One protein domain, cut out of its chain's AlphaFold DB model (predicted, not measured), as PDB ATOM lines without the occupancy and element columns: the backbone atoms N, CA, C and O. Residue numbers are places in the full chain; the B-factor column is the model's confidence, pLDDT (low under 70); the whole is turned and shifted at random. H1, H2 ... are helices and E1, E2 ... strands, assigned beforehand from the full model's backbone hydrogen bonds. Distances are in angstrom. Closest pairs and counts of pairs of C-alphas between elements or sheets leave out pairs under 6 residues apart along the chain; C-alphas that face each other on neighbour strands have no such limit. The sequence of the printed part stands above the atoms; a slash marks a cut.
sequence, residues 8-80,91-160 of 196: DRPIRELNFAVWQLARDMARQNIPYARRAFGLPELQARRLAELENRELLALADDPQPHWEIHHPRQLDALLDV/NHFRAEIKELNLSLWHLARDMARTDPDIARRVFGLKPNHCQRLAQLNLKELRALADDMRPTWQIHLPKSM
ATOM      1  N   ASP A   8       3.724  33.046  49.449       78.81
ATOM      2  CA  ASP A   8       4.399  31.740  49.463       78.81
ATOM      3  C   ASP A   8       3.526  30.641  50.079       78.81
ATOM      4  O   ASP A   8       3.513  29.499  49.626       78.81
ATOM      5  N   ARG A   9       2.792  30.961  51.150       81.62
ATOM      6  CA  ARG A   9       1.899  29.993  51.796       81.62
ATOM      7  C   ARG A   9       0.659  29.691  50.934       81.62
ATOM      8  O   ARG A   9       0.451  28.513  50.655       81.62
ATOM      9  N   PRO A  10      -0.119  30.692  50.473       80.50
ATOM     10  CA  PRO A  10      -1.233  30.452  49.555       80.50
ATOM     11  C   PRO A  10      -0.843  29.685  48.286       80.50
ATOM     12  O   PRO A  10      -1.579  28.799  47.860       80.50
ATOM     13  N   ILE A  11       0.323  29.980  47.696       75.38
ATOM     14  CA  ILE A  11       0.811  29.283  46.496       75.38
ATOM     15  C   ILE A  11       1.102  27.809  46.798       75.38
ATOM     16  O   ILE A  11       0.702  26.947  46.019       75.38
ATOM     17  N   ARG A  12       1.719  27.491  47.942       78.81
ATOM     18  CA  ARG A  12       1.987  26.098  48.342       78.81
ATOM     19  C   ARG A  12       0.724  25.305  48.668       78.81
ATOM     20  O   ARG A  12       0.600  24.155  48.250       78.81
ATOM     21  N   GLU A  13      -0.229  25.908  49.375       82.31
ATOM     22  CA  GLU A  13      -1.530  25.280  49.657       82.31
ATOM     23  C   GLU A  13      -2.269  24.961  48.352       82.31
ATOM     24  O   GLU A  13      -2.786  23.857  48.161       82.31
ATOM     25  N   LEU A  14      -2.224  25.898  47.406       78.38
ATOM     26  CA  LEU A  14      -2.774  25.708  46.079       78.38
ATOM     27  C   LEU A  14      -2.002  24.650  45.276       78.38
ATOM     28  O   LEU A  14      -2.633  23.847  44.586       78.38
ATOM     29  N   ASN A  15      -0.669  24.596  45.406       77.62
ATOM     30  CA  ASN A  15       0.148  23.568  44.757       77.62
ATOM     31  C   ASN A  15      -0.318  22.191  45.186       77.62
ATOM     32  O   ASN A  15      -0.601  21.330  44.352       77.62
ATOM     33  N   PHE A  16      -0.463  22.012  46.490       82.94
ATOM     34  CA  PHE A  16      -0.913  20.758  47.045       82.94
ATOM     35  C   PHE A  16      -2.314  20.380  46.556       82.94
ATOM     36  O   PHE A  16      -2.507  19.250  46.107       82.94
ATOM     37  N   ALA A  17      -3.268  21.316  46.568       83.19
ATOM     38  CA  ALA A  17      -4.638  21.067  46.118       83.19
ATOM     39  C   ALA A  17      -4.702  20.633  44.642       83.19
ATOM     40  O   ALA A  17      -5.400  19.676  44.298       83.19
ATOM     41  N   VAL A  18      -3.928  21.292  43.776       81.31
ATOM     42  CA  VAL A  18      -3.802  20.941  42.356       81.31
ATOM     43  C   VAL A  18      -3.243  19.528  42.181       81.31
ATOM     44  O   VAL A  18      -3.839  18.704  41.482       81.31
ATOM     45  N   TRP A  19      -2.117  19.232  42.834       81.00
ATOM     46  CA  TRP A  19      -1.462  17.926  42.768       81.00
ATOM     47  C   TRP A  19      -2.361  16.805  43.300       81.00
ATOM     48  O   TRP A  19      -2.424  15.718  42.717       81.00
ATOM     49  N   GLN A  20      -3.091  17.079  44.380       87.12
ATOM     50  CA  GLN A  20      -4.033  16.151  44.984       87.12
ATOM     51  C   GLN A  20      -5.202  15.842  44.048       87.12
ATOM     52  O   GLN A  20      -5.456  14.667  43.778       87.12
ATOM     53  N   LEU A  21      -5.863  16.865  43.499       84.06
ATOM     54  CA  LEU A  21      -6.979  16.672  42.573       84.06
ATOM     55  C   LEU A  21      -6.535  15.896  41.327       84.06
ATOM     56  O   LEU A  21      -7.199  14.943  40.917       84.06
ATOM     57  N   ALA A  22      -5.384  16.254  40.756       82.31
ATOM     58  CA  ALA A  22      -4.849  15.586  39.577       82.31
ATOM     59  C   ALA A  22      -4.568  14.098  39.831       82.31
ATOM     60  O   ALA A  22      -4.926  13.250  39.008       82.31
ATOM     61  N   ARG A  23      -3.996  13.758  40.993       88.25
ATOM     62  CA  ARG A  23      -3.807  12.364  41.409       88.25
ATOM     63  C   ARG A  23      -5.127  11.642  41.605       88.25
ATOM     64  O   ARG A  23      -5.274  10.522  41.119       88.25
ATOM     65  N   ASP A  24      -6.055  12.229  42.346       87.12
ATOM     66  CA  ASP A  24      -7.297  11.555  42.717       87.12
ATOM     67  C   ASP A  24      -8.151  11.289  41.466       87.12
ATOM     68  O   ASP A  24      -8.674  10.186  41.288       87.12
ATOM     69  N   MET A  25      -8.158  12.229  40.516       83.38
ATOM     70  CA  MET A  25      -8.728  12.025  39.185       83.38
ATOM     71  C   MET A  25      -7.993  10.934  38.401       83.38
ATOM     72  O   MET A  25      -8.642  10.099  37.774       83.38
ATOM     73  N   ALA A  26      -6.658  10.894  38.434       85.56
ATOM     74  CA  ALA A  26      -5.886   9.875  37.726       85.56
ATOM     75  C   ALA A  26      -6.090   8.464  38.303       85.56
ATOM     76  O   ALA A  26      -6.138   7.501  37.540       85.56
ATOM     77  N   ARG A  27      -6.275   8.337  39.623       88.19
ATOM     78  CA  ARG A  27      -6.612   7.070  40.298       88.19
ATOM     79  C   ARG A  27      -7.965   6.523  39.870       88.19
ATOM     80  O   ARG A  27      -8.116   5.313  39.746       88.19
ATOM     81  N   GLN A  28      -8.937   7.407  39.661       84.44
ATOM     82  CA  GLN A  28     -10.288   7.007  39.278       84.44
ATOM     83  C   GLN A  28     -10.430   6.806  37.765       84.44
ATOM     84  O   GLN A  28     -11.068   5.854  37.325       84.44
ATOM     85  N   ASN A  29      -9.860   7.702  36.955       80.25
ATOM     86  CA  ASN A  29     -10.021   7.695  35.505       80.25
ATOM     87  C   ASN A  29      -8.850   8.406  34.798       80.25
ATOM     88  O   ASN A  29      -8.865   9.621  34.574       80.25
ATOM     89  N   ILE A  30      -7.849   7.622  34.378       81.25
ATOM     90  CA  ILE A  30      -6.661   8.122  33.666       81.25
ATOM     91  C   ILE A  30      -7.034   8.947  32.415       81.25
ATOM     92  O   ILE A  30      -6.559  10.079  32.309       81.25
ATOM     93  N   PRO A  31      -7.871   8.468  31.466       79.00
ATOM     94  CA  PRO A  31      -8.265   9.272  30.303       79.00
ATOM     95  C   PRO A  31      -8.900  10.622  30.651       79.00
ATOM     96  O   PRO A  31      -8.709  11.605  29.929       79.00
ATOM     97  N   TYR A  32      -9.671  10.688  31.735       74.00
ATOM     98  CA  TYR A  32     -10.290  11.928  32.184       74.00
ATOM     99  C   TYR A  32      -9.260  12.892  32.782       74.00
ATOM    100  O   TYR A  32      -9.185  14.037  32.340       74.00
ATOM    101  N   ALA A  33      -8.388  12.417  33.676       76.38
ATOM    102  CA  ALA A  33      -7.301  13.217  34.243       76.38
ATOM    103  C   ALA A  33      -6.351  13.765  33.165       76.38
ATOM    104  O   ALA A  33      -6.007  14.944  33.177       76.38
ATOM    105  N   ARG A  34      -5.997  12.947  32.166       79.12
ATOM    106  CA  ARG A  34      -5.182  13.383  31.020       79.12
ATOM    107  C   ARG A  34      -5.820  14.541  30.260       79.12
ATOM    108  O   ARG A  34      -5.128  15.478  29.884       79.12
ATOM    109  N   ARG A  35      -7.134  14.478  30.022       70.19
ATOM    110  CA  ARG A  35      -7.868  15.551  29.336       70.19
ATOM    111  C   ARG A  35      -7.983  16.806  30.200       70.19
ATOM    112  O   ARG A  35      -7.841  17.899  29.664       70.19
ATOM    113  N   ALA A  36      -8.228  16.648  31.500       68.31
ATOM    114  CA  ALA A  36      -8.387  17.757  32.440       68.31
ATOM    115  C   ALA A  36      -7.072  18.521  32.690       68.31
ATOM    116  O   ALA A  36      -7.079  19.746  32.694       68.31
ATOM    117  N   PHE A  37      -5.952  17.804  32.829       70.44
ATOM    118  CA  PHE A  37      -4.639  18.360  33.188       70.44
ATOM    119  C   PHE A  37      -3.625  18.368  32.032       70.44
ATOM    120  O   PHE A  37      -2.462  18.689  32.228       70.44
ATOM    121  N   GLY A  38      -4.023  17.979  30.816       68.50
ATOM    122  CA  GLY A  38      -3.123  17.966  29.654       68.50
ATOM    123  C   GLY A  38      -1.960  16.968  29.753       68.50
ATOM    124  O   GLY A  38      -0.933  17.164  29.109       68.50
ATOM    125  N   LEU A  39      -2.100  15.900  30.544       71.38
ATOM    126  CA  LEU A  39      -0.994  14.993  30.866       71.38
ATOM    127  C   LEU A  39      -0.790  13.885  29.812       71.38
ATOM    128  O   LEU A  39      -1.757  13.237  29.379       71.38
ATOM    129  N   PRO A  40       0.468  13.567  29.451       77.38
ATOM    130  CA  PRO A  40       0.850  12.283  28.874       77.38
ATOM    131  C   PRO A  40       0.382  11.108  29.740       77.38
ATOM    132  O   PRO A  40       0.319  11.188  30.966       77.38
ATOM    133  N   GLU A  41       0.088   9.973  29.107       79.75
ATOM    134  CA  GLU A  41      -0.472   8.814  29.813       79.75
ATOM    135  C   GLU A  41       0.436   8.268  30.913       79.75
ATOM    136  O   GLU A  41      -0.032   7.985  32.015       79.75
ATOM    137  N   LEU A  42       1.735   8.154  30.627       79.00
ATOM    138  CA  LEU A  42       2.717   7.673  31.593       79.00
ATOM    139  C   LEU A  42       2.774   8.573  32.836       79.00
ATOM    140  O   LEU A  42       2.888   8.072  33.951       79.00
ATOM    141  N   GLN A  43       2.640   9.887  32.653       77.75
ATOM    142  CA  GLN A  43       2.658  10.852  33.750       77.75
ATOM    143  C   GLN A  43       1.383  10.766  34.592       77.75
ATOM    144  O   GLN A  43       1.472  10.736  35.813       77.75
ATOM    145  N   ALA A  44       0.211  10.616  33.966       81.25
ATOM    146  CA  ALA A  44      -1.037  10.388  34.696       81.25
ATOM    147  C   ALA A  44      -1.001   9.083  35.516       81.25
ATOM    148  O   ALA A  44      -1.445   9.062  36.661       81.25
ATOM    149  N   ARG A  45      -0.422   8.006  34.964       83.12
ATOM    150  CA  ARG A  45      -0.230   6.737  35.689       83.12
ATOM    151  C   ARG A  45       0.679   6.909  36.904       83.12
ATOM    152  O   ARG A  45       0.285   6.556  38.006       83.12
ATOM    153  N   ARG A  46       1.852   7.515  36.716       81.44
ATOM    154  CA  ARG A  46       2.798   7.784  37.809       81.44
ATOM    155  C   ARG A  46       2.205   8.688  38.883       81.44
ATOM    156  O   ARG A  46       2.401   8.448  40.066       81.44
ATOM    157  N   LEU A  47       1.453   9.705  38.473       83.56
ATOM    158  CA  LEU A  47       0.767  10.600  39.390       83.56
ATOM    159  C   LEU A  47      -0.206   9.826  40.285       83.56
ATOM    160  O   LEU A  47      -0.194  10.033  41.493       83.56
ATOM    161  N   ALA A  48      -0.987   8.898  39.718       87.31
ATOM    162  CA  ALA A  48      -1.928   8.061  40.466       87.31
ATOM    163  C   ALA A  48      -1.253   7.203  41.558       87.31
ATOM    164  O   ALA A  48      -1.884   6.877  42.568       87.31
ATOM    165  N   GLU A  49       0.026   6.868  41.385       86.25
ATOM    166  CA  GLU A  49       0.819   6.075  42.329       86.25
ATOM    167  C   GLU A  49       1.365   6.898  43.510       86.25
ATOM    168  O   GLU A  49       1.781   6.311  44.512       86.25
ATOM    169  N   LEU A  50       1.322   8.236  43.441       82.50
ATOM    170  CA  LEU A  50       1.906   9.099  44.469       82.50
ATOM    171  C   LEU A  50       1.138   9.084  45.799       82.50
ATOM    172  O   LEU A  50      -0.093   9.112  45.865       82.50
ATOM    173  N   GLU A  51       1.871   9.134  46.899       84.44
ATOM    174  CA  GLU A  51       1.370   9.279  48.263       84.44
ATOM    175  C   GLU A  51       1.301  10.757  48.687       84.44
ATOM    176  O   GLU A  51       1.951  11.624  48.111       84.44
ATOM    177  N   ASN A  52       0.541  11.074  49.744       81.94
ATOM    178  CA  ASN A  52       0.385  12.464  50.212       81.94
ATOM    179  C   ASN A  52       1.724  13.150  50.539       81.94
ATOM    180  O   ASN A  52       1.891  14.324  50.234       81.94
ATOM    181  N   ARG A  53       2.691  12.424  51.112       76.50
ATOM    182  CA  ARG A  53       4.034  12.964  51.401       76.50
ATOM    183  C   ARG A  53       4.792  13.392  50.142       76.50
ATOM    184  O   ARG A  53       5.591  14.317  50.188       76.50
ATOM    185  N   GLU A  54       4.537  12.711  49.031       77.31
ATOM    186  CA  GLU A  54       5.172  12.962  47.742       77.31
ATOM    187  C   GLU A  54       4.526  14.186  47.090       77.31
ATOM    188  O   GLU A  54       5.231  15.050  46.582       77.31
ATOM    189  N   LEU A  55       3.201  14.328  47.223       78.56
ATOM    190  CA  LEU A  55       2.492  15.546  46.830       78.56
ATOM    191  C   LEU A  55       2.929  16.767  47.648       78.56
ATOM    192  O   LEU A  55       3.094  17.837  47.082       78.56
ATOM    193  N   LEU A  56       3.155  16.614  48.958       77.62
ATOM    194  CA  LEU A  56       3.683  17.691  49.804       77.62
ATOM    195  C   LEU A  56       5.074  18.136  49.340       77.62
ATOM    196  O   LEU A  56       5.329  19.330  49.260       77.62
ATOM    197  N   ALA A  57       5.947  17.191  48.982       72.06
ATOM    198  CA  ALA A  57       7.269  17.510  48.445       72.06
ATOM    199  C   ALA A  57       7.196  18.209  47.078       72.06
ATOM    200  O   ALA A  57       7.986  19.107  46.809       72.06
ATOM    201  N   LEU A  58       6.238  17.822  46.228       71.56
ATOM    202  CA  LEU A  58       5.963  18.501  44.957       71.56
ATOM    203  C   LEU A  58       5.319  19.881  45.141       71.56
ATOM    204  O   LEU A  58       5.372  20.695  44.228       71.56
ATOM    205  N   ALA A  59       4.680  20.131  46.283       73.62
ATOM    206  CA  ALA A  59       3.980  21.374  46.567       73.62
ATOM    207  C   ALA A  59       4.820  22.408  47.324       73.62
ATOM    208  O   ALA A  59       4.364  23.540  47.463       73.62
ATOM    209  N   ASP A  60       6.004  22.035  47.818       71.88
ATOM    210  CA  ASP A  60       6.849  22.902  48.650       71.88
ATOM    211  C   ASP A  60       7.641  23.949  47.847       71.88
ATOM    212  O   ASP A  60       8.222  24.868  48.425       71.88
ATOM    213  N   ASP A  61       7.635  23.866  46.516       66.12
ATOM    214  CA  ASP A  61       8.172  24.935  45.675       66.12
ATOM    215  C   ASP A  61       7.283  26.191  45.799       66.12
ATOM    216  O   ASP A  61       6.060  26.109  45.642       66.12
ATOM    217  N   PRO A  62       7.854  27.374  46.081       57.94
ATOM    218  CA  PRO A  62       7.104  28.626  46.109       57.94
ATOM    219  C   PRO A  62       6.680  29.111  44.711       57.94
ATOM    220  O   PRO A  62       6.022  30.149  44.607       57.94
ATOM    221  N   GLN A  63       7.039  28.406  43.634       60.91
ATOM    222  CA  GLN A  63       6.543  28.681  42.290       60.91
ATOM    223  C   GLN A  63       5.339  27.792  41.942       60.91
ATOM    224  O   GLN A  63       5.307  26.612  42.294       60.91
ATOM    225  N   PRO A  64       4.334  28.328  41.228       57.16
ATOM    226  CA  PRO A  64       3.263  27.508  40.681       57.16
ATOM    227  C   PRO A  64       3.835  26.498  39.675       57.16
ATOM    228  O   PRO A  64       4.415  26.879  38.659       57.16
ATOM    229  N   HIS A  65       3.610  25.204  39.905       57.00
ATOM    230  CA  HIS A  65       3.977  24.133  38.962       57.00
ATOM    231  C   HIS A  65       2.979  23.980  37.806       57.00
ATOM    232  O   HIS A  65       2.853  22.906  37.221       57.00
ATOM    233  N   TRP A  66       2.230  25.031  37.499       56.19
ATOM    234  CA  TRP A  66       1.273  25.065  36.408       56.19
ATOM    235  C   TRP A  66       1.562  26.248  35.513       56.19
ATOM    236  O   TRP A  66       1.419  27.401  35.919       56.19
ATOM    237  N   GLU A  67       1.893  25.974  34.256       46.56
ATOM    238  CA  GLU A  67       1.839  27.030  33.252       46.56
ATOM    239  C   GLU A  67       0.378  27.285  32.927       46.56
ATOM    240  O   GLU A  67      -0.289  26.446  32.331       46.56
ATOM    241  N   ILE A  68      -0.122  28.459  33.297       52.47
ATOM    242  CA  ILE A  68      -1.429  28.918  32.847       52.47
ATOM    243  C   ILE A  68      -1.289  29.236  31.369       52.47
ATOM    244  O   ILE A  68      -0.942  30.344  30.963       52.47
ATOM    245  N   HIS A  69      -1.580  28.246  30.536       41.62
ATOM    246  CA  HIS A  69      -1.917  28.529  29.158       41.62
ATOM    247  C   HIS A  69      -3.240  29.266  29.208       41.62
ATOM    248  O   HIS A  69      -4.274  28.644  29.454       41.62
ATOM    249  N   HIS A  70      -3.123  30.597  29.091       47.03
ATOM    250  CA  HIS A  70      -4.134  31.594  28.758       47.03
ATOM    251  C   HIS A  70      -5.534  30.985  28.853       47.03
ATOM    252  O   HIS A  70      -5.850  30.174  27.973       47.03
ATOM    253  N   PRO A  71      -6.359  31.320  29.872       48.84
ATOM    254  CA  PRO A  71      -7.700  30.755  29.982       48.84
ATOM    255  C   PRO A  71      -8.290  30.853  28.588       48.84
ATOM    256  O   PRO A  71      -8.243  31.945  28.007       48.84
ATOM    257  N   ARG A  72      -8.695  29.719  27.991       46.72
ATOM    258  CA  ARG A  72      -9.028  29.625  26.548       46.72
ATOM    259  C   ARG A  72     -10.069  30.664  26.111       46.72
ATOM    260  O   ARG A  72     -10.369  30.792  24.931       46.72
ATOM    261  N   GLN A  73     -10.633  31.368  27.084       50.47
ATOM    262  CA  GLN A  73     -11.699  32.322  27.007       50.47
ATOM    263  C   GLN A  73     -11.497  33.506  27.968       50.47
ATOM    264  O   GLN A  73     -12.493  34.100  28.316       50.47
ATOM    265  N   LEU A  74     -10.298  33.885  28.442       53.00
ATOM    266  CA  LEU A  74     -10.194  34.992  29.424       53.00
ATOM    267  C   LEU A  74     -10.826  36.291  28.901       53.00
ATOM    268  O   LEU A  74     -11.566  36.950  29.623       53.00
ATOM    269  N   ASP A  75     -10.602  36.599  27.624       53.75
ATOM    270  CA  ASP A  75     -11.239  37.738  26.962       53.75
ATOM    271  C   ASP A  75     -12.768  37.529  26.858       53.75
ATOM    272  O   ASP A  75     -13.536  38.400  27.247       53.75
ATOM    273  N   ALA A  76     -13.232  36.332  26.475       52.12
ATOM    274  CA  ALA A  76     -14.661  36.010  26.352       52.12
ATOM    275  C   ALA A  76     -15.419  35.872  27.693       52.12
ATOM    276  O   ALA A  76     -16.597  36.194  27.753       52.12
ATOM    277  N   LEU A  77     -14.763  35.420  28.762       52.31
ATOM    278  CA  LEU A  77     -15.302  35.235  30.114       52.31
ATOM    279  C   LEU A  77     -15.390  36.567  30.854       52.31
ATOM    280  O   LEU A  77     -16.325  36.790  31.619       52.31
ATOM    281  N   LEU A  78     -14.418  37.456  30.623       52.88
ATOM    282  CA  LEU A  78     -14.451  38.803  31.172       52.88
ATOM    283  C   LEU A  78     -15.445  39.687  30.402       52.88
ATOM    284  O   LEU A  78     -16.109  40.505  31.038       52.88
ATOM    285  N   ASP A  79     -15.577  39.526  29.078       48.78
ATOM    286  CA  ASP A  79     -16.532  40.280  28.242       48.78
ATOM    287  C   ASP A  79     -17.965  39.732  28.279       48.78
ATOM    288  O   ASP A  79     -18.916  40.485  28.075       48.78
ATOM    289  N   VAL A  80     -18.151  38.441  28.566       47.06
ATOM    290  CA  VAL A  80     -19.464  37.794  28.617       47.06
ATOM    291  C   VAL A  80     -19.491  36.770  29.751       47.06
ATOM    292  O   VAL A  80     -19.079  35.622  29.599       47.06
ATOM    293  N   ASN A  91     -19.962  14.305  36.772       63.25
ATOM    294  CA  ASN A  91     -18.593  14.499  37.215       63.25
ATOM    295  C   ASN A  91     -18.551  14.458  38.746       63.25
ATOM    296  O   ASN A  91     -18.921  15.431  39.401       63.25
ATOM    297  N   HIS A  92     -18.081  13.342  39.305       70.69
ATOM    298  CA  HIS A  92     -17.901  13.165  40.751       70.69
ATOM    299  C   HIS A  92     -16.954  14.201  41.377       70.69
ATOM    300  O   HIS A  92     -17.012  14.391  42.581       70.69
ATOM    301  N   PHE A  93     -16.147  14.898  40.567       71.81
ATOM    302  CA  PHE A  93     -15.231  15.959  40.998       71.81
ATOM    303  C   PHE A  93     -15.779  17.379  40.783       71.81
ATOM    304  O   PHE A  93     -15.024  18.351  40.794       71.81
ATOM    305  N   ARG A  94     -17.081  17.533  40.490       73.38
ATOM    306  CA  ARG A  94     -17.682  18.843  40.176       73.38
ATOM    307  C   ARG A  94     -17.445  19.865  41.287       73.38
ATOM    308  O   ARG A  94     -17.149  21.021  40.989       73.38
ATOM    309  N   ALA A  95     -17.620  19.454  42.540       77.81
ATOM    310  CA  ALA A  95     -17.491  20.346  43.685       77.81
ATOM    311  C   ALA A  95     -16.030  20.765  43.891       77.81
ATOM    312  O   ALA A  95     -15.747  21.951  44.032       77.81
ATOM    313  N   GLU A  96     -15.113  19.809  43.797       79.25
ATOM    314  CA  GLU A  96     -13.677  19.980  43.983       79.25
ATOM    315  C   GLU A  96     -13.067  20.846  42.876       79.25
ATOM    316  O   GLU A  96     -12.280  21.747  43.158       79.25
ATOM    317  N   ILE A  97     -13.466  20.640  41.614       74.31
ATOM    318  CA  ILE A  97     -13.032  21.483  40.488       74.31
ATOM    319  C   ILE A  97     -13.537  22.913  40.670       74.31
ATOM    320  O   ILE A  97     -12.782  23.860  40.462       74.31
ATOM    321  N   LYS A  98     -14.795  23.088  41.090       80.38
ATOM    322  CA  LYS A  98     -15.370  24.413  41.338       80.38
ATOM    323  C   LYS A  98     -14.677  25.133  42.497       80.38
ATOM    324  O   LYS A  98     -14.416  26.330  42.402       80.38
ATOM    325  N   GLU A  99     -14.373  24.423  43.579       82.50
ATOM    326  CA  GLU A  99     -13.662  24.969  44.738       82.50
ATOM    327  C   GLU A  99     -12.220  25.349  44.395       82.50
ATOM    328  O   GLU A  99     -11.777  26.458  44.716       82.50
ATOM    329  N   LEU A 100     -11.512  24.475  43.672       79.44
ATOM    330  CA  LEU A 100     -10.183  24.772  43.154       79.44
ATOM    331  C   LEU A 100     -10.229  26.000  42.244       79.44
ATOM    332  O   LEU A 100      -9.423  26.919  42.402       79.44
ATOM    333  N   ASN A 101     -11.206  26.046  41.334       78.75
ATOM    334  CA  ASN A 101     -11.339  27.163  40.421       78.75
ATOM    335  C   ASN A 101     -11.594  28.474  41.176       78.75
ATOM    336  O   ASN A 101     -10.983  29.500  40.898       78.75
ATOM    337  N   LEU A 102     -12.473  28.456  42.172       83.44
ATOM    338  CA  LEU A 102     -12.756  29.639  42.973       83.44
ATOM    339  C   LEU A 102     -11.514  30.112  43.743       83.44
ATOM    340  O   LEU A 102     -11.230  31.310  43.768       83.44
ATOM    341  N   SER A 103     -10.751  29.181  44.317       83.94
ATOM    342  CA  SER A 103      -9.525  29.473  45.070       83.94
ATOM    343  C   SER A 103      -8.446  30.110  44.191       83.94
ATOM    344  O   SER A 103      -7.853  31.123  44.566       83.94
ATOM    345  N   LEU A 104      -8.250  29.575  42.984       82.62
ATOM    346  CA  LEU A 104      -7.341  30.130  41.981       82.62
ATOM    347  C   LEU A 104      -7.751  31.551  41.567       82.62
ATOM    348  O   LEU A 104      -6.910  32.450  41.534       82.62
ATOM    349  N   TRP A 105      -9.045  31.784  41.311       84.81
ATOM    350  CA  TRP A 105      -9.560  33.110  40.950       84.81
ATOM    351  C   TRP A 105      -9.391  34.130  42.078       84.81
ATOM    352  O   TRP A 105      -9.044  35.285  41.821       84.81
ATOM    353  N   HIS A 106      -9.599  33.707  43.325       89.12
ATOM    354  CA  HIS A 106      -9.368  34.543  44.498       89.12
ATOM    355  C   HIS A 106      -7.905  34.946  44.636       89.12
ATOM    356  O   HIS A 106      -7.619  36.141  44.714       89.12
ATOM    357  N   LEU A 107      -6.991  33.973  44.606       86.81
ATOM    358  CA  LEU A 107      -5.564  34.245  44.741       86.81
ATOM    359  C   LEU A 107      -5.072  35.167  43.620       86.81
ATOM    360  O   LEU A 107      -4.406  36.164  43.889       86.81
ATOM    361  N   ALA A 108      -5.470  34.897  42.375       85.00
ATOM    362  CA  ALA A 108      -5.097  35.721  41.233       85.00
ATOM    363  C   ALA A 108      -5.597  37.171  41.370       85.00
ATOM    364  O   ALA A 108      -4.850  38.105  41.076       85.00
ATOM    365  N   ARG A 109      -6.831  37.384  41.853       89.62
ATOM    366  CA  ARG A 109      -7.365  38.729  42.122       89.62
ATOM    367  C   ARG A 109      -6.606  39.430  43.236       89.62
ATOM    368  O   ARG A 109      -6.275  40.605  43.094       89.62
ATOM    369  N   ASP A 110      -6.385  38.749  44.350       88.88
ATOM    370  CA  ASP A 110      -5.786  39.362  45.531       88.88
ATOM    371  C   ASP A 110      -4.315  39.728  45.256       88.88
ATOM    372  O   ASP A 110      -3.868  40.820  45.617       88.88
ATOM    373  N   MET A 111      -3.605  38.897  44.487       87.31
ATOM    374  CA  MET A 111      -2.285  39.232  43.949       87.31
ATOM    375  C   MET A 111      -2.367  40.385  42.949       87.31
ATOM    376  O   MET A 111      -1.608  41.333  43.077       87.31
ATOM    377  N   ALA A 112      -3.325  40.391  42.017       88.00
ATOM    378  CA  ALA A 112      -3.481  41.496  41.068       88.00
ATOM    379  C   ALA A 112      -3.810  42.846  41.735       88.00
ATOM    380  O   ALA A 112      -3.509  43.891  41.164       88.00
ATOM    381  N   ARG A 113      -4.419  42.843  42.930       90.94
ATOM    382  CA  ARG A 113      -4.658  44.049  43.743       90.94
ATOM    383  C   ARG A 113      -3.416  44.535  44.476       90.94
ATOM    384  O   ARG A 113      -3.257  45.739  44.643       90.94
ATOM    385  N   THR A 114      -2.599  43.602  44.952       89.94
ATOM    386  CA  THR A 114      -1.479  43.892  45.857       89.94
ATOM    387  C   THR A 114      -0.182  44.107  45.082       89.94
ATOM    388  O   THR A 114       0.486  45.116  45.268       89.94
ATOM    389  N   ASP A 115       0.141  43.181  44.179       88.12
ATOM    390  CA  ASP A 115       1.317  43.206  43.315       88.12
ATOM    391  C   ASP A 115       0.963  42.614  41.930       88.12
ATOM    392  O   ASP A 115       1.045  41.395  41.703       88.12
ATOM    393  N   PRO A 116       0.552  43.473  40.976       86.69
ATOM    394  CA  PRO A 116       0.216  43.049  39.625       86.69
ATOM    395  C   PRO A 116       1.365  42.325  38.919       86.69
ATOM    396  O   PRO A 116       1.106  41.432  38.118       86.69
ATOM    397  N   ASP A 117       2.626  42.659  39.195       84.31
ATOM    398  CA  ASP A 117       3.763  42.050  38.506       84.31
ATOM    399  C   ASP A 117       4.050  40.633  39.005       84.31
ATOM    400  O   ASP A 117       4.421  39.762  38.209       84.31
ATOM    401  N   ILE A 118       3.827  40.343  40.291       81.62
ATOM    402  CA  ILE A 118       3.814  38.954  40.772       81.62
ATOM    403  C   ILE A 118       2.625  38.205  40.162       81.62
ATOM    404  O   ILE A 118       2.821  37.113  39.630       81.62
ATOM    405  N   ALA A 119       1.419  38.782  40.154       82.75
ATOM    406  CA  ALA A 119       0.246  38.132  39.563       82.75
ATOM    407  C   ALA A 119       0.464  37.769  38.084       82.75
ATOM    408  O   ALA A 119       0.126  36.670  37.652       82.75
ATOM    409  N   ARG A 120       1.090  38.659  37.307       82.81
ATOM    410  CA  ARG A 120       1.450  38.410  35.903       82.81
ATOM    411  C   ARG A 120       2.447  37.271  35.749       82.81
ATOM    412  O   ARG A 120       2.286  36.458  34.846       82.81
ATOM    413  N   ARG A 121       3.463  37.201  36.612       77.00
ATOM    414  CA  ARG A 121       4.469  36.129  36.576       77.00
ATOM    415  C   ARG A 121       3.890  34.777  36.983       77.00
ATOM    416  O   ARG A 121       4.139  33.795  36.301       77.00
ATOM    417  N   VAL A 122       3.108  34.742  38.061       73.81
ATOM    418  CA  VAL A 122       2.529  33.515  38.633       73.81
ATOM    419  C   VAL A 122       1.378  32.989  37.774       73.81
ATOM    420  O   VAL A 122       1.294  31.791  37.533       73.81
ATOM    421  N   PHE A 123       0.508  33.875  37.282       75.25
ATOM    422  CA  PHE A 123      -0.697  33.489  36.542       75.25
ATOM    423  C   PHE A 123      -0.623  33.708  35.025       75.25
ATOM    424  O   PHE A 123      -1.608  33.470  34.328       75.25
ATOM    425  N   GLY A 124       0.506  34.184  34.491       72.19
ATOM    426  CA  GLY A 124       0.662  34.455  33.055       72.19
ATOM    427  C   GLY A 124      -0.278  35.543  32.518       72.19
ATOM    428  O   GLY A 124      -0.601  35.558  31.330       72.19
ATOM    429  N   LEU A 125      -0.774  36.432  33.385       75.56
ATOM    430  CA  LEU A 125      -1.775  37.442  33.031       75.56
ATOM    431  C   LEU A 125      -1.160  38.597  32.225       75.56
ATOM    432  O   LEU A 125      -0.027  39.024  32.461       75.56
ATOM    433  N   LYS A 126      -1.933  39.166  31.291       80.25
ATOM    434  CA  LYS A 126      -1.580  40.440  30.644       80.25
ATOM    435  C   LYS A 126      -1.892  41.620  31.584       80.25
ATOM    436  O   LYS A 126      -2.761  41.493  32.448       80.25
ATOM    437  N   PRO A 127      -1.252  42.793  31.409       81.88
ATOM    438  CA  PRO A 127      -1.495  43.959  32.269       81.88
ATOM    439  C   PRO A 127      -2.974  44.367  32.376       81.88
ATOM    440  O   PRO A 127      -3.474  44.619  33.470       81.88
ATOM    441  N   ASN A 128      -3.697  44.368  31.253       82.06
ATOM    442  CA  ASN A 128      -5.129  44.670  31.205       82.06
ATOM    443  C   ASN A 128      -5.983  43.614  31.936       82.06
ATOM    444  O   ASN A 128      -6.982  43.958  32.566       82.06
ATOM    445  N   HIS A 129      -5.585  42.339  31.901       82.00
ATOM    446  CA  HIS A 129      -6.257  41.271  32.642       82.00
ATOM    447  C   HIS A 129      -6.080  41.423  34.146       82.00
ATOM    448  O   HIS A 129      -7.055  41.269  34.869       82.00
ATOM    449  N   CYS A 130      -4.886  41.789  34.624       84.44
ATOM    450  CA  CYS A 130      -4.668  42.071  36.045       84.44
ATOM    451  C   CYS A 130      -5.545  43.222  36.538       84.44
ATOM    452  O   CYS A 130      -6.200  43.084  37.567       84.44
ATOM    453  N   GLN A 131      -5.614  44.324  35.783       85.06
ATOM    454  CA  GLN A 131      -6.464  45.464  36.137       85.06
ATOM    455  C   GLN A 131      -7.937  45.061  36.255       85.06
ATOM    456  O   GLN A 131      -8.595  45.394  37.238       85.06
ATOM    457  N   ARG A 132      -8.447  44.307  35.276       82.50
ATOM    458  CA  ARG A 132      -9.844  43.861  35.262       82.50
ATOM    459  C   ARG A 132     -10.130  42.835  36.353       82.50
ATOM    460  O   ARG A 132     -11.141  42.936  37.038       82.50
ATOM    461  N   LEU A 133      -9.214  41.893  36.566       85.19
ATOM    462  CA  LEU A 133      -9.324  40.880  37.607       85.19
ATOM    463  C   LEU A 133      -9.369  41.518  38.997       85.19
ATOM    464  O   LEU A 133     -10.236  41.170  39.792       85.19
ATOM    465  N   ALA A 134      -8.504  42.504  39.260       89.31
ATOM    466  CA  ALA A 134      -8.467  43.248  40.518       89.31
ATOM    467  C   ALA A 134      -9.803  43.946  40.843       89.31
ATOM    468  O   ALA A 134     -10.122  44.163  42.015       89.31
ATOM    469  N   GLN A 135     -10.616  44.262  39.836       89.31
ATOM    470  CA  GLN A 135     -11.912  44.918  40.010       89.31
ATOM    471  C   GLN A 135     -13.065  43.939  40.270       89.31
ATOM    472  O   GLN A 135     -14.123  44.376  40.720       89.31
ATOM    473  N   LEU A 136     -12.872  42.631  40.063       85.06
ATOM    474  CA  LEU A 136     -13.960  41.663  40.191       85.06
ATOM    475  C   LEU A 136     -14.458  41.506  41.634       85.06
ATOM    476  O   LEU A 136     -13.692  41.383  42.603       85.06
ATOM    477  N   ASN A 137     -15.779  41.437  41.768       88.19
ATOM    478  CA  ASN A 137     -16.457  41.105  43.012       88.19
ATOM    479  C   ASN A 137     -16.630  39.580  43.177       88.19
ATOM    480  O   ASN A 137     -16.402  38.787  42.266       88.19
ATOM    481  N   LEU A 138     -17.044  39.148  44.372       85.19
ATOM    482  CA  LEU A 138     -17.197  37.723  44.693       85.19
ATOM    483  C   LEU A 138     -18.215  37.002  43.791       85.19
ATOM    484  O   LEU A 138     -18.041  35.823  43.492       85.19
ATOM    485  N   LYS A 139     -19.283  37.685  43.365       83.00
ATOM    486  CA  LYS A 139     -20.312  37.095  42.497       83.00
ATOM    487  C   LYS A 139     -19.738  36.784  41.114       83.00
ATOM    488  O   LYS A 139     -20.015  35.718  40.574       83.00
ATOM    489  N   GLU A 140     -18.912  37.676  40.581       80.75
ATOM    490  CA  GLU A 140     -18.227  37.498  39.298       80.75
ATOM    491  C   GLU A 140     -17.178  36.389  39.373       80.75
ATOM    492  O   GLU A 140     -17.165  35.518  38.508       80.75
ATOM    493  N   LEU A 141     -16.376  36.334  40.445       82.38
ATOM    494  CA  LEU A 141     -15.422  35.233  40.648       82.38
ATOM    495  C   LEU A 141     -16.123  33.870  40.716       82.38
ATOM    496  O   LEU A 141     -15.653  32.903  40.127       82.38
ATOM    497  N   ARG A 142     -17.272  33.788  41.399       81.12
ATOM    498  CA  ARG A 142     -18.075  32.558  41.449       81.12
ATOM    499  C   ARG A 142     -18.603  32.153  40.079       81.12
ATOM    500  O   ARG A 142     -18.659  30.963  39.807       81.12
ATOM    501  N   ALA A 143     -18.977  33.118  39.241       75.88
ATOM    502  CA  ALA A 143     -19.413  32.840  37.878       75.88
ATOM    503  C   ALA A 143     -18.253  32.342  37.002       75.88
ATOM    504  O   ALA A 143     -18.439  31.415  36.222       75.88
ATOM    505  N   LEU A 144     -17.047  32.894  37.181       73.88
ATOM    506  CA  LEU A 144     -15.833  32.398  36.523       73.88
ATOM    507  C   LEU A 144     -15.434  30.992  37.001       73.88
ATOM    508  O   LEU A 144     -14.880  30.214  36.230       73.88
ATOM    509  N   ALA A 145     -15.712  30.667  38.265       75.25
ATOM    510  CA  ALA A 145     -15.418  29.363  38.854       75.25
ATOM    511  C   ALA A 145     -16.451  28.276  38.516       75.25
ATOM    512  O   ALA A 145     -16.192  27.101  38.766       75.25
ATOM    513  N   ASP A 146     -17.614  28.654  37.976       72.62
ATOM    514  CA  ASP A 146     -18.709  27.729  37.661       72.62
ATOM    515  C   ASP A 146     -18.453  26.902  36.389       72.62
ATOM    516  O   ASP A 146     -19.242  26.019  36.053       72.62
ATOM    517  N   ASP A 147     -17.338  27.155  35.694       65.06
ATOM    518  CA  ASP A 147     -16.881  26.296  34.608       65.06
ATOM    519  C   ASP A 147     -16.489  24.912  35.155       65.06
ATOM    520  O   ASP A 147     -15.713  24.762  36.099       65.06
ATOM    521  N   MET A 148     -17.048  23.883  34.522       56.50
ATOM    522  CA  MET A 148     -16.851  22.468  34.829       56.50
ATOM    523  C   MET A 148     -15.477  21.940  34.414       56.50
ATOM    524  O   MET A 148     -15.135  20.790  34.705       56.50
ATOM    525  N   ARG A 149     -14.703  22.747  33.690       56.12
ATOM    526  CA  ARG A 149     -13.302  22.484  33.384       56.12
ATOM    527  C   ARG A 149     -12.430  23.261  34.369       56.12
ATOM    528  O   ARG A 149     -12.799  24.374  34.747       56.12
ATOM    529  N   PRO A 150     -11.256  22.731  34.748       55.12
ATOM    530  CA  PRO A 150     -10.229  23.563  35.357       55.12
ATOM    531  C   PRO A 150     -10.037  24.798  34.468       55.12
ATOM    532  O   PRO A 150      -9.705  24.659  33.286       55.12
ATOM    533  N   THR A 151     -10.328  25.996  34.986       54.03
ATOM    534  CA  THR A 151     -10.293  27.230  34.173       54.03
ATOM    535  C   THR A 151      -8.867  27.547  33.708       54.03
ATOM    536  O   THR A 151      -8.644  28.283  32.744       54.03
ATOM    537  N   TRP A 152      -7.899  26.917  34.367       55.38
ATOM    538  CA  TRP A 152      -6.486  26.927  34.065       55.38
ATOM    539  C   TRP A 152      -6.084  25.566  33.511       55.38
ATOM    540  O   TRP A 152      -6.317  24.533  34.139       55.38
ATOM    541  N   GLN A 153      -5.440  25.555  32.342       51.72
ATOM    542  CA  GLN A 153      -4.648  24.392  31.967       51.72
ATOM    543  C   GLN A 153      -3.471  24.325  32.930       51.72
ATOM    544  O   GLN A 153      -2.601  25.180  32.889       51.72
ATOM    545  N   ILE A 154      -3.480  23.346  33.821       54.97
ATOM    546  CA  ILE A 154      -2.391  23.103  34.759       54.97
ATOM    547  C   ILE A 154      -1.358  22.265  34.012       54.97
ATOM    548  O   ILE A 154      -1.484  21.046  33.925       54.97
ATOM    549  N   HIS A 155      -0.370  22.922  33.407       50.53
ATOM    550  CA  HIS A 155       0.754  22.219  32.789       50.53
ATOM    551  C   HIS A 155       1.792  21.920  33.849       50.53
ATOM    552  O   HIS A 155       2.536  22.806  34.263       50.53
ATOM    553  N   LEU A 156       1.826  20.664  34.276       56.53
ATOM    554  CA  LEU A 156       2.868  20.171  35.160       56.53
ATOM    555  C   LEU A 156       4.217  20.276  34.427       56.53
ATOM    556  O   LEU A 156       4.284  19.984  33.227       56.53
ATOM    557  N   PRO A 157       5.293  20.717  35.098       54.03
ATOM    558  CA  PRO A 157       6.529  21.086  34.422       54.03
ATOM    559  C   PRO A 157       7.113  19.904  33.642       54.03
ATOM    560  O   PRO A 157       6.991  18.751  34.045       54.03
ATOM    561  N   LYS A 158       7.832  20.169  32.545       49.69
ATOM    562  CA  LYS A 158       8.524  19.114  31.768       49.69
ATOM    563  C   LYS A 158       9.531  18.318  32.610       49.69
ATOM    564  O   LYS A 158       9.833  17.173  32.294       49.69
ATOM    565  N   SER A 159      10.021  18.909  33.702       52.72
ATOM    566  CA  SER A 159      10.850  18.256  34.716       52.72
ATOM    567  C   SER A 159      10.066  17.334  35.653       52.72
ATOM    568  O   SER A 159      10.666  16.728  36.530       52.72
ATOM    569  N   MET A 160       8.752  17.176  35.492       60.84
ATOM    570  CA  MET A 160       7.935  16.315  36.342       60.84
ATOM    571  C   MET A 160       8.391  14.855  36.286       60.84
ATOM    572  O   MET A 160       8.369  14.187  37.310       60.84
TER     573      MET A 160
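Overview. This is residues 8 to 80 and 91 to 160 of the 196 residues of an uncharacterized protein of Aquimonas voraii (UniProt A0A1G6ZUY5). Two lobes of helices lie side by side: in one, the short helices H2, H3 and H4 pack on the long helix H1, and in the other, H7, H8 and H9 pack in the same way on the long helix H6. H1 and H6 run side by side in opposite directions where the lobes meet, and a small two-strand ribbon, E1 with E2, lies between the ends of H2 and H7. The printed part has 143 residues with nine named helices and two named strands, in the order H1 H2 H3 H4 E1 H5 H6 H7 H8 H9 E2; E1 and E2 form an antiparallel sheet. The class is mostly helix. The whole is compact, with a radius of gyration of the C-alphas of 14.8 A, and spans 41 by 30 by 22 A.

Along the chain. H1, residues 8 to 28, begins at C-alpha 8 (4.399, 31.740, 49.463) and is 30.5 A long. H2 is residues 30 to 37, H3 residues 41 to 49, 12.9 A long, and H4 residues 52 to 59. E1 is residues 67 to 69 and H5 residues 74 to 79. After the cut, H6, residues 94 to 114, is 30.4 A long and ends at C-alpha 114 (-1.479, 43.892, 45.857). H7 is residues 116 to 123, H8 residues 127 to 135, 13.0 A long, and H9 residues 138 to 145. E2, residues 153 to 155, ends at C-alpha 155 (0.754, 22.219, 32.789).

Arrangement. H1 and H6 are the hubs, touching four helices each. With residues 22 to 26 alone, H1 touches H2, its hairpin partner, at a shallow tilt of 27 degrees; the closest C-alphas, of Ala 26 and Ala 33, are 5.0 A apart. H1 touches H4 at a steep tilt of 50 degrees with residues 12 to 20 alone, closest at the C-alphas of Asn 15 and Ala 59, 4.8 A. H1 and H6 touch at a shallow tilt of 21 degrees, opposite ways, closest at the C-alphas of Ala 17 and Leu 100, 7.3 A. H6 touches H8 with residues 108 to 113 alone, about perpendicular at 73 degrees, closest at the C-alphas of Arg 109 and Ala 134, 4.9 A. H6 and H7 form a hairpin at 27 degrees. H5 is close to H9 but not clearly touching, the closest C-alphas, of Leu 77 and Leu 144, being 7.0 A apart. In E1 and E2, N 67 and O 155 are within hydrogen-bond range at 3.2 A. Every O i to N i+4 pair is within range in the nine helices.

Size, cuts and confidence. The farthest C-alphas, of Arg 53 and Asp 79, are 41.3 A apart. Residues 81 to 90 are not printed, and C-alphas 80 and 91 are 24.8 A apart across the cut. Of the links printed whole, none is long. Mean pLDDT of the printed part is 74.2, with residues 61 to 80 and 147 to 160 among those under 70.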